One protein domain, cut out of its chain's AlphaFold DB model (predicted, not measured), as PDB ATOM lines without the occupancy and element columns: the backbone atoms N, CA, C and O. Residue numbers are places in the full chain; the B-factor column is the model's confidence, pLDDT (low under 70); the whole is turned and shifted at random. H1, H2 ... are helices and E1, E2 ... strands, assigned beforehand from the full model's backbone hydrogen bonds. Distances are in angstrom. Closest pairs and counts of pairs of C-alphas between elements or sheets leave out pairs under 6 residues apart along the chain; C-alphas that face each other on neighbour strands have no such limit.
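This is residues 204 to 294 of the 786 residues of an uncharacterized protein of Macrostomum lignano (UniProt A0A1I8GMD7). Little regular structure: a small antiparallel hairpin, E1 and E2, leads straight into H3, and a mostly loop body with three more short helices makes up the rest. Residues 286 to 287 pair antiparallel with 236 to 237 of E1. The 91 printed residues run H1 H2 E1 E2 H3 H4, mixed class, with only 28 in named elements; compact, radius of gyration of the C-alphas 12.7 A, spans 41 by 22 by 22 A.

Find C-alpha 236 at (-15.584, -23.208, -10.658), where E1, residues 236 to 238, begins. E2 is 245 to 247, H3 248 to 253, H1 206 to 209, H2 221 to 226. H4, 277 to 282, 8.8 A long, ends at (-26.795, -15.999, -14.482).

Look at N 237 of E1 and O 246 of E2, 2.8 A apart. The closest C-alphas of E1 and H3, Arg 236 and Leu 248, are 5.2 A apart. H1 and H4 are close but not clearly touching; their closest C-alphas, Val 207 and Ser 278, are 7.2 A apart. H2 is apart from H3. H2, H3 and H4 have every O i to N i+4 pair within hydrogen-bond range; H1 is too short for one.

The farthest C-alphas, Ser 215 and Thr 242, are 41.3 A apart. The printed part has no cut; links H1 to H2 and H3 to H4 are long. Find pLDDT under 70 at 204 to 219, 269 to 270 and 291 to 294.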
ATOM      1  N   PHE A 204     -24.201  -9.996  -5.624       36.78
ATOM      2  CA  PHE A 204     -22.969 -10.075  -6.420       36.78
ATOM      3  C   PHE A 204     -23.211 -10.236  -7.933       36.78
ATOM      4  O   PHE A 204     -23.354 -11.350  -8.439       36.78
ATOM      5  N   SER A 205     -23.260  -9.111  -8.657       36.28
ATOM      6  CA  SER A 205     -23.458  -9.091 -10.108       36.28
ATOM      7  C   SER A 205     -22.098  -9.085 -10.805       36.28
ATOM      8  O   SER A 205     -21.439  -8.041 -10.835       36.28
ATOM      9  N   PRO A 206     -21.655 -10.209 -11.396       40.75
ATOM     10  CA  PRO A 206     -20.328 -10.301 -11.996       40.75
ATOM     11  C   PRO A 206     -20.108  -9.347 -13.179       40.75
ATOM     12  O   PRO A 206     -18.967  -9.111 -13.548       40.75
ATOM     13  N   VAL A 207     -21.168  -8.751 -13.737       44.53
ATOM     14  CA  VAL A 207     -21.084  -7.743 -14.810       44.53
ATOM     15  C   VAL A 207     -20.375  -6.459 -14.345       44.53
ATOM     16  O   VAL A 207     -19.683  -5.832 -15.137       44.53
ATOM     17  N   LEU A 208     -20.478  -6.094 -13.060       46.06
ATOM     18  CA  LEU A 208     -19.818  -4.902 -12.499       46.06
ATOM     19  C   LEU A 208     -18.308  -5.082 -12.263       46.06
ATOM     20  O   LEU A 208     -17.612  -4.116 -11.974       46.06
ATOM     21  N   LEU A 209     -17.792  -6.307 -12.390       51.91
ATOM     22  CA  LEU A 209     -16.387  -6.644 -12.120       51.91
ATOM     23  C   LEU A 209     -15.467  -6.354 -13.311       51.91
ATOM     24  O   LEU A 209     -14.248  -6.354 -13.172       51.91
ATOM     25  N   PHE A 210     -16.060  -6.112 -14.479       57.81
ATOM     26  CA  PHE A 210     -15.376  -5.877 -15.743       57.81
ATOM     27  C   PHE A 210     -15.266  -4.386 -16.047       57.81
ATOM     28  O   PHE A 210     -15.424  -3.996 -17.191       57.81
ATOM     29  N   PHE A 211     -15.000  -3.545 -15.047       56.78
ATOM     30  CA  PHE A 211     -14.738  -2.120 -15.251       56.78
ATOM     31  C   PHE A 211     -13.403  -1.731 -14.631       56.78
ATOM     32  O   PHE A 211     -13.169  -1.957 -13.442       56.78
ATOM     33  N   ASP A 212     -12.534  -1.107 -15.424       51.28
ATOM     34  CA  ASP A 212     -11.351  -0.458 -14.878       51.28
ATOM     35  C   ASP A 212     -11.782   0.772 -14.070       51.28
ATOM     36  O   ASP A 212     -12.247   1.774 -14.612       51.28
ATOM     37  N   THR A 213     -11.574   0.698 -12.757       52.81
ATOM     38  CA  THR A 213     -11.854   1.771 -11.791       52.81
ATOM     39  C   THR A 213     -11.136   3.100 -12.071       52.81
ATOM     40  O   THR A 213     -11.486   4.103 -11.453       52.81
ATOM     41  N   ILE A 214     -10.134   3.123 -12.961       52.81
ATOM     42  CA  ILE A 214      -9.351   4.317 -13.309       52.81
ATOM     43  C   ILE A 214      -9.825   4.944 -14.631       52.81
ATOM     44  O   ILE A 214     -10.021   6.158 -14.678       52.81
ATOM     45  N   SER A 215     -10.019   4.159 -15.697       54.44
ATOM     46  CA  SER A 215     -10.468   4.667 -17.010       54.44
ATOM     47  C   SER A 215     -11.982   4.618 -17.246       54.44
ATOM     48  O   SER A 215     -12.461   5.215 -18.211       54.44
ATOM     49  N   GLY A 216     -12.740   3.900 -16.412       59.19
ATOM     50  CA  GLY A 216     -14.177   3.665 -16.588       59.19
ATOM     51  C   GLY A 216     -14.534   2.743 -17.761       59.19
ATOM     52  O   GLY A 216     -15.714   2.583 -18.070       59.19
ATOM     53  N   GLN A 217     -13.544   2.149 -18.437       61.28
ATOM     54  CA  GLN A 217     -13.765   1.274 -19.591       61.28
ATOM     55  C   GLN A 217     -14.087  -0.158 -19.168       61.28
ATOM     56  O   GLN A 217     -13.645  -0.624 -18.115       61.28
ATOM     57  N   GLN A 218     -14.832  -0.870 -20.018       69.75
ATOM     58  CA  GLN A 218     -15.130  -2.276 -19.786       69.75
ATOM     59  C   GLN A 218     -13.899  -3.146 -20.105       69.75
ATOM     60  O   GLN A 218     -13.443  -3.182 -21.247       69.75
ATOM     61  N   LEU A 219     -13.381  -3.855 -19.101       68.94
ATOM     62  CA  LEU A 219     -12.310  -4.846 -19.237       68.94
ATOM     63  C   LEU A 219     -12.834  -6.115 -19.922       68.94
ATOM     64  O   LEU A 219     -13.976  -6.526 -19.694       68.94
ATOM     65  N   LYS A 220     -12.002  -6.780 -20.729       78.19
ATOM     66  CA  LYS A 220     -12.346  -8.093 -21.297       78.19
ATOM     67  C   LYS A 220     -12.077  -9.216 -20.299       78.19
ATOM     68  O   LYS A 220     -11.369  -9.043 -19.306       78.19
ATOM     69  N   PHE A 221     -12.607 -10.404 -20.590       80.94
ATOM     70  CA  PHE A 221     -12.348 -11.591 -19.777       80.94
ATOM     71  C   PHE A 221     -10.861 -11.980 -19.788       80.94
ATOM     72  O   PHE A 221     -10.308 -12.242 -18.720       80.94
ATOM     73  N   SER A 222     -10.195 -11.891 -20.950       82.38
ATOM     74  CA  SER A 222      -8.730 -11.986 -21.078       82.38
ATOM     75  C   SER A 222      -7.997 -11.089 -20.082       82.38
ATOM     76  O   SER A 222      -7.127 -11.544 -19.341       82.38
ATOM     77  N   ASP A 223      -8.397  -9.822 -20.024       81.19
ATOM     78  CA  ASP A 223      -7.693  -8.780 -19.286       81.19
ATOM     79  C   ASP A 223      -7.844  -9.018 -17.777       81.19
ATOM     80  O   ASP A 223      -6.876  -8.929 -17.027       81.19
ATOM     81  N   CYS A 224      -9.034  -9.431 -17.326       77.12
ATOM     82  CA  CYS A 224      -9.287  -9.803 -15.932       77.12
ATOM     83  C   CYS A 224      -8.584 -11.102 -15.495       77.12
ATOM     84  O   CYS A 224      -8.284 -11.253 -14.305       77.12
ATOM     85  N   LEU A 225      -8.305 -12.031 -16.421       82.00
ATOM     86  CA  LEU A 225      -7.455 -13.199 -16.160       82.00
ATOM     87  C   LEU A 225      -5.977 -12.798 -16.038       82.00
ATOM     88  O   LEU A 225      -5.308 -13.224 -15.097       82.00
ATOM     89  N   ASP A 226      -5.476 -11.972 -16.958       78.94
ATOM     90  CA  ASP A 226      -4.063 -11.568 -17.010       78.94
ATOM     91  C   ASP A 226      -3.694 -10.562 -15.902       78.94
ATOM     92  O   ASP A 226      -2.581 -10.599 -15.376       78.94
ATOM     93  N   MET A 227      -4.646  -9.731 -15.460       71.62
ATOM     94  CA  MET A 227      -4.536  -8.905 -14.246       71.62
ATOM     95  C   MET A 227      -4.700  -9.707 -12.940       71.62
ATOM     96  O   MET A 227      -4.507  -9.152 -11.859       71.62
ATOM     97  N   GLY A 228      -5.068 -10.993 -13.006       73.81
ATOM     98  CA  GLY A 228      -5.235 -11.852 -11.828       73.81
ATOM     99  C   GLY A 228      -6.425 -11.497 -10.927       73.81
ATOM    100  O   GLY A 228      -6.440 -11.895  -9.765       73.81
ATOM    101  N   LEU A 229      -7.418 -10.760 -11.439       77.00
ATOM    102  CA  LEU A 229      -8.619 -10.368 -10.686       77.00
ATOM    103  C   LEU A 229      -9.522 -11.578 -10.389       77.00
ATOM    104  O   LEU A 229     -10.177 -11.640  -9.347       77.00
ATOM    105  N   ILE A 230      -9.539 -12.551 -11.305       82.25
ATOM    106  CA  ILE A 230     -10.310 -13.795 -11.213       82.25
ATOM    107  C   ILE A 230      -9.402 -14.917 -10.693       82.25
ATOM    108  O   ILE A 230      -8.413 -15.279 -11.334       82.25
ATOM    109  N   ASP A 231      -9.763 -15.536  -9.567       80.88
ATOM    110  CA  ASP A 231      -9.018 -16.672  -9.024       80.88
ATOM    111  C   ASP A 231      -9.310 -17.942  -9.838       80.88
ATOM    112  O   ASP A 231     -10.362 -18.569  -9.699       80.88
ATOM    113  N   LEU A 232      -8.346 -18.343 -10.667       81.50
ATOM    114  CA  LEU A 232      -8.367 -19.553 -11.502       81.50
ATOM    115  C   LEU A 232      -8.552 -20.877 -10.731       81.50
ATOM    116  O   LEU A 232      -8.918 -21.886 -11.338       81.50
ATOM    117  N   ASN A 233      -8.252 -20.902  -9.430       80.31
ATOM    118  CA  ASN A 233      -8.260 -22.106  -8.597       80.31
ATOM    119  C   ASN A 233      -9.535 -22.205  -7.742       80.31
ATOM    120  O   ASN A 233     -10.044 -23.306  -7.520       80.31
ATOM    121  N   ASN A 234     -10.053 -21.067  -7.265       76.94
ATOM    122  CA  ASN A 234     -11.308 -21.021  -6.510       76.94
ATOM    123  C   ASN A 234     -12.550 -20.857  -7.402       76.94
ATOM    124  O   ASN A 234     -13.602 -21.393  -7.046       76.94
ATOM    125  N   SER A 235     -12.434 -20.206  -8.566       85.75
ATOM    126  CA  SER A 235     -13.506 -20.157  -9.574       85.75
ATOM    127  C   SER A 235     -13.798 -21.548 -10.140       85.75
ATOM    128  O   SER A 235     -12.880 -22.332 -10.395       85.75
ATOM    129  N   ARG A 236     -15.080 -21.862 -10.342       86.75
ATOM    130  CA  ARG A 236     -15.584 -23.208 -10.658       86.75
ATOM    131  C   ARG A 236     -16.667 -23.182 -11.728       86.75
ATOM    132  O   ARG A 236     -17.570 -22.352 -11.698       86.75
ATOM    133  N   LEU A 237     -16.604 -24.158 -12.619       88.75
ATOM    134  CA  LEU A 237     -17.592 -24.464 -13.640       88.75
ATOM    135  C   LEU A 237     -18.387 -25.704 -13.200       88.75
ATOM    136  O   LEU A 237     -17.808 -26.753 -12.930       88.75
ATOM    137  N   VAL A 238     -19.706 -25.580 -13.088       85.50
ATOM    138  CA  VAL A 238     -20.618 -26.595 -12.550       85.50
ATOM    139  C   VAL A 238     -21.450 -27.190 -13.678       85.50
ATOM    140  O   VAL A 238     -22.327 -26.526 -14.230       85.50
ATOM    141  N   ASP A 239     -21.219 -28.463 -13.991       84.62
ATOM    142  CA  ASP A 239     -22.033 -29.200 -14.962       84.62
ATOM    143  C   ASP A 239     -23.483 -29.357 -14.435       84.62
ATOM    144  O   ASP A 239     -23.683 -29.854 -13.315       84.62
ATOM    145  N   PRO A 240     -24.518 -28.954 -15.201       77.50
ATOM    146  CA  PRO A 240     -25.911 -29.023 -14.758       77.50
ATOM    147  C   PRO A 240     -26.427 -30.451 -14.529       77.50
ATOM    148  O   PRO A 240     -27.305 -30.642 -13.684       77.50
ATOM    149  N   VAL A 241     -25.902 -31.438 -15.262       78.94
ATOM    150  CA  VAL A 241     -26.346 -32.840 -15.240       78.94
ATOM    151  C   VAL A 241     -25.490 -33.670 -14.293       78.94
ATOM    152  O   VAL A 241     -26.034 -34.375 -13.444       78.94
ATOM    153  N   THR A 242     -24.160 -33.595 -14.407       80.31
ATOM    154  CA  THR A 242     -23.262 -34.418 -13.577       80.31
ATOM    155  C   THR A 242     -23.029 -33.830 -12.186       80.31
ATOM    156  O   THR A 242     -22.602 -34.557 -11.290       80.31
ATOM    157  N   ARG A 243     -23.321 -32.532 -11.985       78.69
ATOM    158  CA  ARG A 243     -23.040 -31.761 -10.755       78.69
ATOM    159  C   ARG A 243     -21.568 -31.759 -10.328       78.69
ATOM    160  O   ARG A 243     -21.259 -31.379  -9.201       78.69
ATOM    161  N   ILE A 244     -20.664 -32.140 -11.229       83.81
ATOM    162  CA  ILE A 244     -19.222 -32.048 -11.017       83.81
ATOM    163  C   ILE A 244     -18.818 -30.574 -11.123       83.81
ATOM    164  O   ILE A 244     -19.170 -29.895 -12.089       83.81
ATOM    165  N   GLU A 245     -18.074 -30.094 -10.128       86.50
ATOM    166  CA  GLU A 245     -17.404 -28.796 -10.183       86.50
ATOM    167  C   GLU A 245     -15.991 -28.972 -10.748       86.50
ATOM    168  O   GLU A 245     -15.143 -29.627 -10.140       86.50
ATOM    169  N   LEU A 246     -15.740 -28.378 -11.909       87.19
ATOM    170  CA  LEU A 246     -14.435 -28.296 -12.554       87.19
ATOM    171  C   LEU A 246     -13.802 -26.935 -12.199       87.19
ATOM    172  O   LEU A 246     -14.475 -25.920 -12.374       87.19
ATOM    173  N   PRO A 247     -12.557 -26.845 -11.695       88.56
ATOM    174  CA  PRO A 247     -11.930 -25.545 -11.455       88.56
ATOM    175  C   PRO A 247     -11.696 -24.807 -12.783       88.56
ATOM    176  O   PRO A 247     -11.481 -25.434 -13.822       88.56
ATOM    177  N   LEU A 248     -11.730 -23.472 -12.760       87.00
ATOM    178  CA  LEU A 248     -11.652 -22.649 -13.974       87.00
ATOM    179  C   LEU A 248     -10.344 -22.870 -14.754       87.00
ATOM    180  O   LEU A 248     -10.367 -22.868 -15.982       87.00
ATOM    181  N   ARG A 249      -9.236 -23.153 -14.055       86.69
ATOM    182  CA  ARG A 249      -7.975 -23.635 -14.643       86.69
ATOM    183  C   ARG A 249      -8.185 -24.829 -15.584       86.69
ATOM    184  O   ARG A 249      -7.944 -24.703 -16.779       86.69
ATOM    185  N   ASP A 250      -8.686 -25.948 -15.064       87.50
ATOM    186  CA  ASP A 250      -8.978 -27.151 -15.853       87.50
ATOM    187  C   ASP A 250     -10.002 -26.888 -16.967       87.50
ATOM    188  O   ASP A 250      -9.976 -27.559 -17.995       87.50
ATOM    189  N   ALA A 251     -10.934 -25.955 -16.763       86.75
ATOM    190  CA  ALA A 251     -11.953 -25.623 -17.753       86.75
ATOM    191  C   ALA A 251     -11.378 -24.860 -18.961       86.75
ATOM    192  O   ALA A 251     -11.752 -25.158 -20.098       86.75
ATOM    193  N   LEU A 252     -10.433 -23.944 -18.722       88.00
ATOM    194  CA  LEU A 252      -9.651 -23.261 -19.756       88.00
ATOM    195  C   LEU A 252      -8.679 -24.232 -20.446       88.00
ATOM    196  O   LEU A 252      -8.649 -24.298 -21.667       88.00
ATOM    197  N   GLU A 253      -7.948 -25.060 -19.689       86.31
ATOM    198  CA  GLU A 253      -7.020 -26.069 -20.245       86.31
ATOM    199  C   GLU A 253      -7.720 -27.123 -21.130       86.31
ATOM    200  O   GLU A 253      -7.084 -27.754 -21.975       86.31
ATOM    201  N   ARG A 254      -9.034 -27.310 -20.958       84.75
ATOM    202  CA  ARG A 254      -9.878 -28.213 -21.760       84.75
ATOM    203  C   ARG A 254     -10.707 -27.489 -22.832       84.75
ATOM    204  O   ARG A 254     -11.526 -28.142 -23.475       84.75
ATOM    205  N   ASN A 255     -10.520 -26.178 -23.023       85.19
ATOM    206  CA  ASN A 255     -11.291 -25.327 -23.944       85.19
ATOM    207  C   ASN A 255     -12.824 -25.460 -23.771       85.19
ATOM    208  O   ASN A 255     -13.571 -25.526 -24.745       85.19
ATOM    209  N   VAL A 256     -13.293 -25.546 -22.520       86.81
ATOM    210  CA  VAL A 256     -14.729 -25.534 -22.155       86.81
ATOM    211  C   VAL A 256     -15.216 -24.103 -21.888       86.81
ATOM    212  O   VAL A 256     -16.408 -23.816 -21.970       86.81
ATOM    213  N   VAL A 257     -14.281 -23.204 -21.584       87.38
ATOM    214  CA  VAL A 257     -14.467 -21.755 -21.473       87.38
ATOM    215  C   VAL A 257     -13.491 -21.119 -22.454       87.38
ATOM    216  O   VAL A 257     -12.332 -21.541 -22.492       87.38
ATOM    217  N   ASP A 258     -13.927 -20.136 -23.238       86.50
ATOM    218  CA  ASP A 258     -13.004 -19.346 -24.054       86.50
ATOM    219  C   ASP A 258     -12.119 -18.429 -23.185       86.50
ATOM    220  O   ASP A 258     -12.542 -17.957 -22.126       86.50
ATOM    221  N   ARG A 259     -10.884 -18.154 -23.624       83.75
ATOM    222  CA  ARG A 259      -9.969 -17.247 -22.909       83.75
ATOM    223  C   ARG A 259     -10.242 -15.770 -23.209       83.75
ATOM    224  O   ARG A 259      -9.981 -14.943 -22.338       83.75
ATOM    225  N   GLU A 260     -10.727 -15.420 -24.398       81.69
ATOM    226  CA  GLU A 260     -10.890 -14.017 -24.798       81.69
ATOM    227  C   GLU A 260     -12.235 -13.436 -24.339       81.69
ATOM    228  O   GLU A 260     -12.259 -12.373 -23.710       81.69
ATOM    229  N   SER A 261     -13.344 -14.141 -24.590       79.00
ATOM    230  CA  SER A 261     -14.697 -13.709 -24.210       79.00
ATOM    231  C   SER A 261     -15.189 -14.265 -22.870       79.00
ATOM    232  O   SER A 261     -16.023 -13.637 -22.218       79.00
ATOM    233  N   GLY A 262     -14.685 -15.430 -22.448       80.38
ATOM    234  CA  GLY A 262     -15.201 -16.171 -21.290       80.38
ATOM    235  C   GLY A 262     -16.464 -16.993 -21.572       80.38
ATOM    236  O   GLY A 262     -17.047 -17.557 -20.643       80.38
ATOM    237  N   ASP A 263     -16.923 -17.059 -22.824       85.25
ATOM    238  CA  ASP A 263     -18.120 -17.820 -23.188       85.25
ATOM    239  C   ASP A 263     -17.918 -19.329 -22.976       85.25
ATOM    240  O   ASP A 263     -16.807 -19.854 -23.080       85.25
ATOM    241  N   LEU A 264     -19.006 -20.054 -22.692       86.56
ATOM    242  CA  LEU A 264     -18.952 -21.511 -22.594       86.56
ATOM    243  C   LEU A 264     -19.010 -22.145 -23.982       86.56
ATOM    244  O   LEU A 264     -19.907 -21.858 -24.781       86.56
ATOM    245  N   ILE A 265     -18.091 -23.070 -24.228       84.44
ATOM    246  CA  ILE A 265     -17.999 -23.873 -25.446       84.44
ATOM    247  C   ILE A 265     -18.609 -25.251 -25.157       84.44
ATOM    248  O   ILE A 265     -18.327 -25.868 -24.127       84.44
ATOM    249  N   GLU A 266     -19.451 -25.760 -26.062       80.38
ATOM    250  CA  GLU A 266     -20.073 -27.081 -25.904       80.38
ATOM    251  C   GLU A 266     -19.013 -28.193 -26.009       80.38
ATOM    252  O   GLU A 266     -18.558 -28.559 -27.096       80.38
ATOM    253  N   HIS A 267     -18.623 -28.760 -24.866       73.88
ATOM    254  CA  HIS A 267     -17.586 -29.785 -24.793       73.88
ATOM    255  C   HIS A 267     -18.159 -31.158 -24.418       73.88
ATOM    256  O   HIS A 267     -18.550 -31.389 -23.279       73.88
ATOM    257  N   LYS A 268     -18.094 -32.118 -25.351       70.62
ATOM    258  CA  LYS A 268     -18.760 -33.446 -25.332       70.62
ATOM    259  C   LYS A 268     -18.554 -34.336 -24.089       70.62
ATOM    260  O   LYS A 268     -19.212 -35.368 -23.988       70.62
ATOM    261  N   SER A 269     -17.642 -34.002 -23.174       69.62
ATOM    262  CA  SER A 269     -17.440 -34.724 -21.902       69.62
ATOM    263  C   SER A 269     -18.130 -34.091 -20.685       69.62
ATOM    264  O   SER A 269     -18.124 -34.707 -19.623       69.62
ATOM    265  N   LEU A 270     -18.699 -32.889 -20.811       69.56
ATOM    266  CA  LEU A 270     -19.519 -32.231 -19.789       69.56
ATOM    267  C   LEU A 270     -20.848 -31.821 -20.430       69.56
ATOM    268  O   LEU A 270     -20.876 -31.409 -21.586       69.56
ATOM    269  N   HIS A 271     -21.957 -31.891 -19.702       72.81
ATOM    270  CA  HIS A 271     -23.282 -31.579 -20.263       72.81
ATOM    271  C   HIS A 271     -23.588 -30.073 -20.200       72.81
ATOM    272  O   HIS A 271     -24.686 -29.651 -19.838       72.81
ATOM    273  N   LEU A 272     -22.581 -29.260 -20.520       76.44
ATOM    274  CA  LEU A 272     -22.641 -27.806 -20.550       76.44
ATOM    275  C   LEU A 272     -23.058 -27.354 -21.958       76.44
ATOM    276  O   LEU A 272     -22.315 -27.607 -22.908       76.44
ATOM    277  N   PRO A 273     -24.217 -26.688 -22.119       78.06
ATOM    278  CA  PRO A 273     -24.557 -26.046 -23.382       78.06
ATOM    279  C   PRO A 273     -23.571 -24.911 -23.668       78.06
ATOM    280  O   PRO A 273     -23.124 -24.241 -22.733       78.06
ATOM    281  N   SER A 274     -23.299 -24.630 -24.943       84.25
ATOM    282  CA  SER A 274     -22.648 -23.366 -25.286       84.25
ATOM    283  C   SER A 274     -23.587 -22.197 -24.970       84.25
ATOM    284  O   SER A 274     -24.783 -22.253 -25.269       84.25
ATOM    285  N   MET A 275     -23.063 -21.164 -24.312       84.12
ATOM    286  CA  MET A 275     -23.789 -19.936 -23.977       84.12
ATOM    287  C   MET A 275     -22.811 -18.816 -23.646       84.12
ATOM    288  O   MET A 275     -21.675 -19.082 -23.252       84.12
ATOM    289  N   SER A 276     -23.275 -17.570 -23.729       82.25
ATOM    290  CA  SER A 276     -22.422 -16.432 -23.401       82.25
ATOM    291  C   SER A 276     -22.011 -16.411 -21.927       82.25
ATOM    292  O   SER A 276     -22.755 -16.863 -21.050       82.25
ATOM    293  N   PHE A 277     -20.849 -15.834 -21.639       82.25
ATOM    294  CA  PHE A 277     -20.274 -15.647 -20.308       82.25
ATOM    295  C   PHE A 277     -21.306 -15.104 -19.303       82.25
ATOM    296  O   PHE A 277     -21.598 -15.715 -18.273       82.25
ATOM    297  N   SER A 278     -21.973 -14.008 -19.670       77.50
ATOM    298  CA  SER A 278     -23.038 -13.378 -18.880       77.50
ATOM    299  C   SER A 278     -24.248 -14.292 -18.636       77.50
ATOM    300  O   SER A 278     -24.928 -14.154 -17.619       77.50
ATOM    301  N   GLN A 279     -24.543 -15.229 -19.541       79.25
ATOM    302  CA  GLN A 279     -25.592 -16.235 -19.352       79.25
ATOM    303  C   GLN A 279     -25.126 -17.389 -18.456       79.25
ATOM    304  O   GLN A 279     -25.898 -17.815 -17.600       79.25
ATOM    305  N   ALA A 280     -23.876 -17.842 -18.593       83.50
ATOM    306  CA  ALA A 280     -23.261 -18.879 -17.761       83.50
ATOM    307  C   ALA A 280     -23.166 -18.481 -16.280       83.50
ATOM    308  O   ALA A 280     -23.334 -19.314 -15.386       83.50
ATOM    309  N   LEU A 281     -22.939 -17.193 -16.025       82.88
ATOM    310  CA  LEU A 281     -22.969 -16.597 -14.692       82.88
ATOM    311  C   LEU A 281     -24.400 -16.565 -14.129       82.88
ATOM    312  O   LEU A 281     -24.643 -17.051 -13.027       82.88
ATOM    313  N   ARG A 282     -25.379 -16.065 -14.904       76.81
ATOM    314  CA  ARG A 282     -26.795 -15.999 -14.482       76.81
ATOM    315  C   ARG A 282     -27.451 -17.371 -14.289       76.81
ATOM    316  O   ARG A 282     -28.361 -17.491 -13.475       76.81
ATOM    317  N   SER A 283     -27.013 -18.401 -15.013       76.31
ATOM    318  CA  SER A 283     -27.479 -19.784 -14.830       76.31
ATOM    319  C   SER A 283     -26.824 -20.496 -13.640       76.31
ATOM    320  O   SER A 283     -27.254 -21.591 -13.271       76.31
ATOM    321  N   GLY A 284     -25.790 -19.898 -13.035       77.81
ATOM    322  CA  GLY A 284     -25.008 -20.501 -11.956       77.81
ATOM    323  C   GLY A 284     -24.113 -21.659 -12.405       77.81
ATOM    324  O   GLY A 284     -23.622 -22.402 -11.552       77.81
ATOM    325  N   PHE A 285     -23.903 -21.836 -13.716       82.12
ATOM    326  CA  PHE A 285     -22.945 -22.812 -14.239       82.12
ATOM    327  C   PHE A 285     -21.515 -22.300 -14.069       82.12
ATOM    328  O   PHE A 285     -20.644 -23.083 -13.715       82.12
ATOM    329  N   LEU A 286     -21.269 -20.999 -14.225       83.75
ATOM    330  CA  LEU A 286     -19.985 -20.384 -13.898       83.75
ATOM    331  C   LEU A 286     -20.072 -19.668 -12.542       83.75
ATOM    332  O   LEU A 286     -20.822 -18.708 -12.379       83.75
ATOM    333  N   LYS A 287     -19.289 -20.132 -11.565       83.31
ATOM    334  CA  LYS A 287     -19.080 -19.491 -10.261       83.31
ATOM    335  C   LYS A 287     -17.693 -18.856 -10.254       83.31
ATOM    336  O   LYS A 287     -16.699 -19.567 -10.113       83.31
ATOM    337  N   LEU A 288     -17.608 -17.538 -10.400       82.31
ATOM    338  CA  LEU A 288     -16.332 -16.831 -10.275       82.31
ATOM    339  C   LEU A 288     -16.060 -16.454  -8.821       82.31
ATOM    340  O   LEU A 288     -16.919 -15.890  -8.147       82.31
ATOM    341  N   GLN A 289     -14.839 -16.731  -8.374       77.50
ATOM    342  CA  GLN A 289     -14.270 -16.199  -7.145       77.50
ATOM    343  C   GLN A 289     -13.269 -15.105  -7.540       77.50
ATOM    344  O   GLN A 289     -12.362 -15.353  -8.334       77.50
ATOM    345  N   LEU A 290     -13.423 -13.899  -6.994       70.31
ATOM    346  CA  LEU A 290     -12.421 -12.838  -7.122       70.31
ATOM    347  C   LEU A 290     -11.314 -13.019  -6.085       70.31
ATOM    348  O   LEU A 290     -11.620 -13.334  -4.930       70.31
ATOM    349  N   ASP A 291     -10.071 -12.700  -6.448       61.28
ATOM    350  CA  ASP A 291      -9.017 -12.449  -5.459       61.28
ATOM    351  C   ASP A 291      -8.827 -10.940  -5.249       61.28
ATOM    352  O   ASP A 291      -7.952 -10.290  -5.824       61.28
ATOM    353  N   VAL A 292      -9.655 -10.371  -4.367       53.28
ATOM    354  CA  VAL A 292      -9.594  -8.947  -3.985       53.28
ATOM    355  C   VAL A 292      -8.228  -8.573  -3.373       53.28
ATOM    356  O   VAL A 292      -7.856  -7.398  -3.356       53.28
ATOM    357  N   SER A 293      -7.441  -9.559  -2.921       51.38
ATOM    358  CA  SER A 293      -6.075  -9.377  -2.407       51.38
ATOM    359  C   SER A 293      -5.093  -8.901  -3.485       51.38
ATOM    360  O   SER A 293      -4.101  -8.248  -3.154       51.38
ATOM    361  N   GLN A 294      -5.364  -9.203  -4.764       48.44
ATOM    362  CA  GLN A 294      -4.518  -8.812  -5.900       48.44
ATOM    363  C   GLN A 294      -4.862  -7.436  -6.474       48.44
ATOM    364  O   GLN A 294      -4.146  -6.960  -7.355       48.44
TER     365      GLN A 294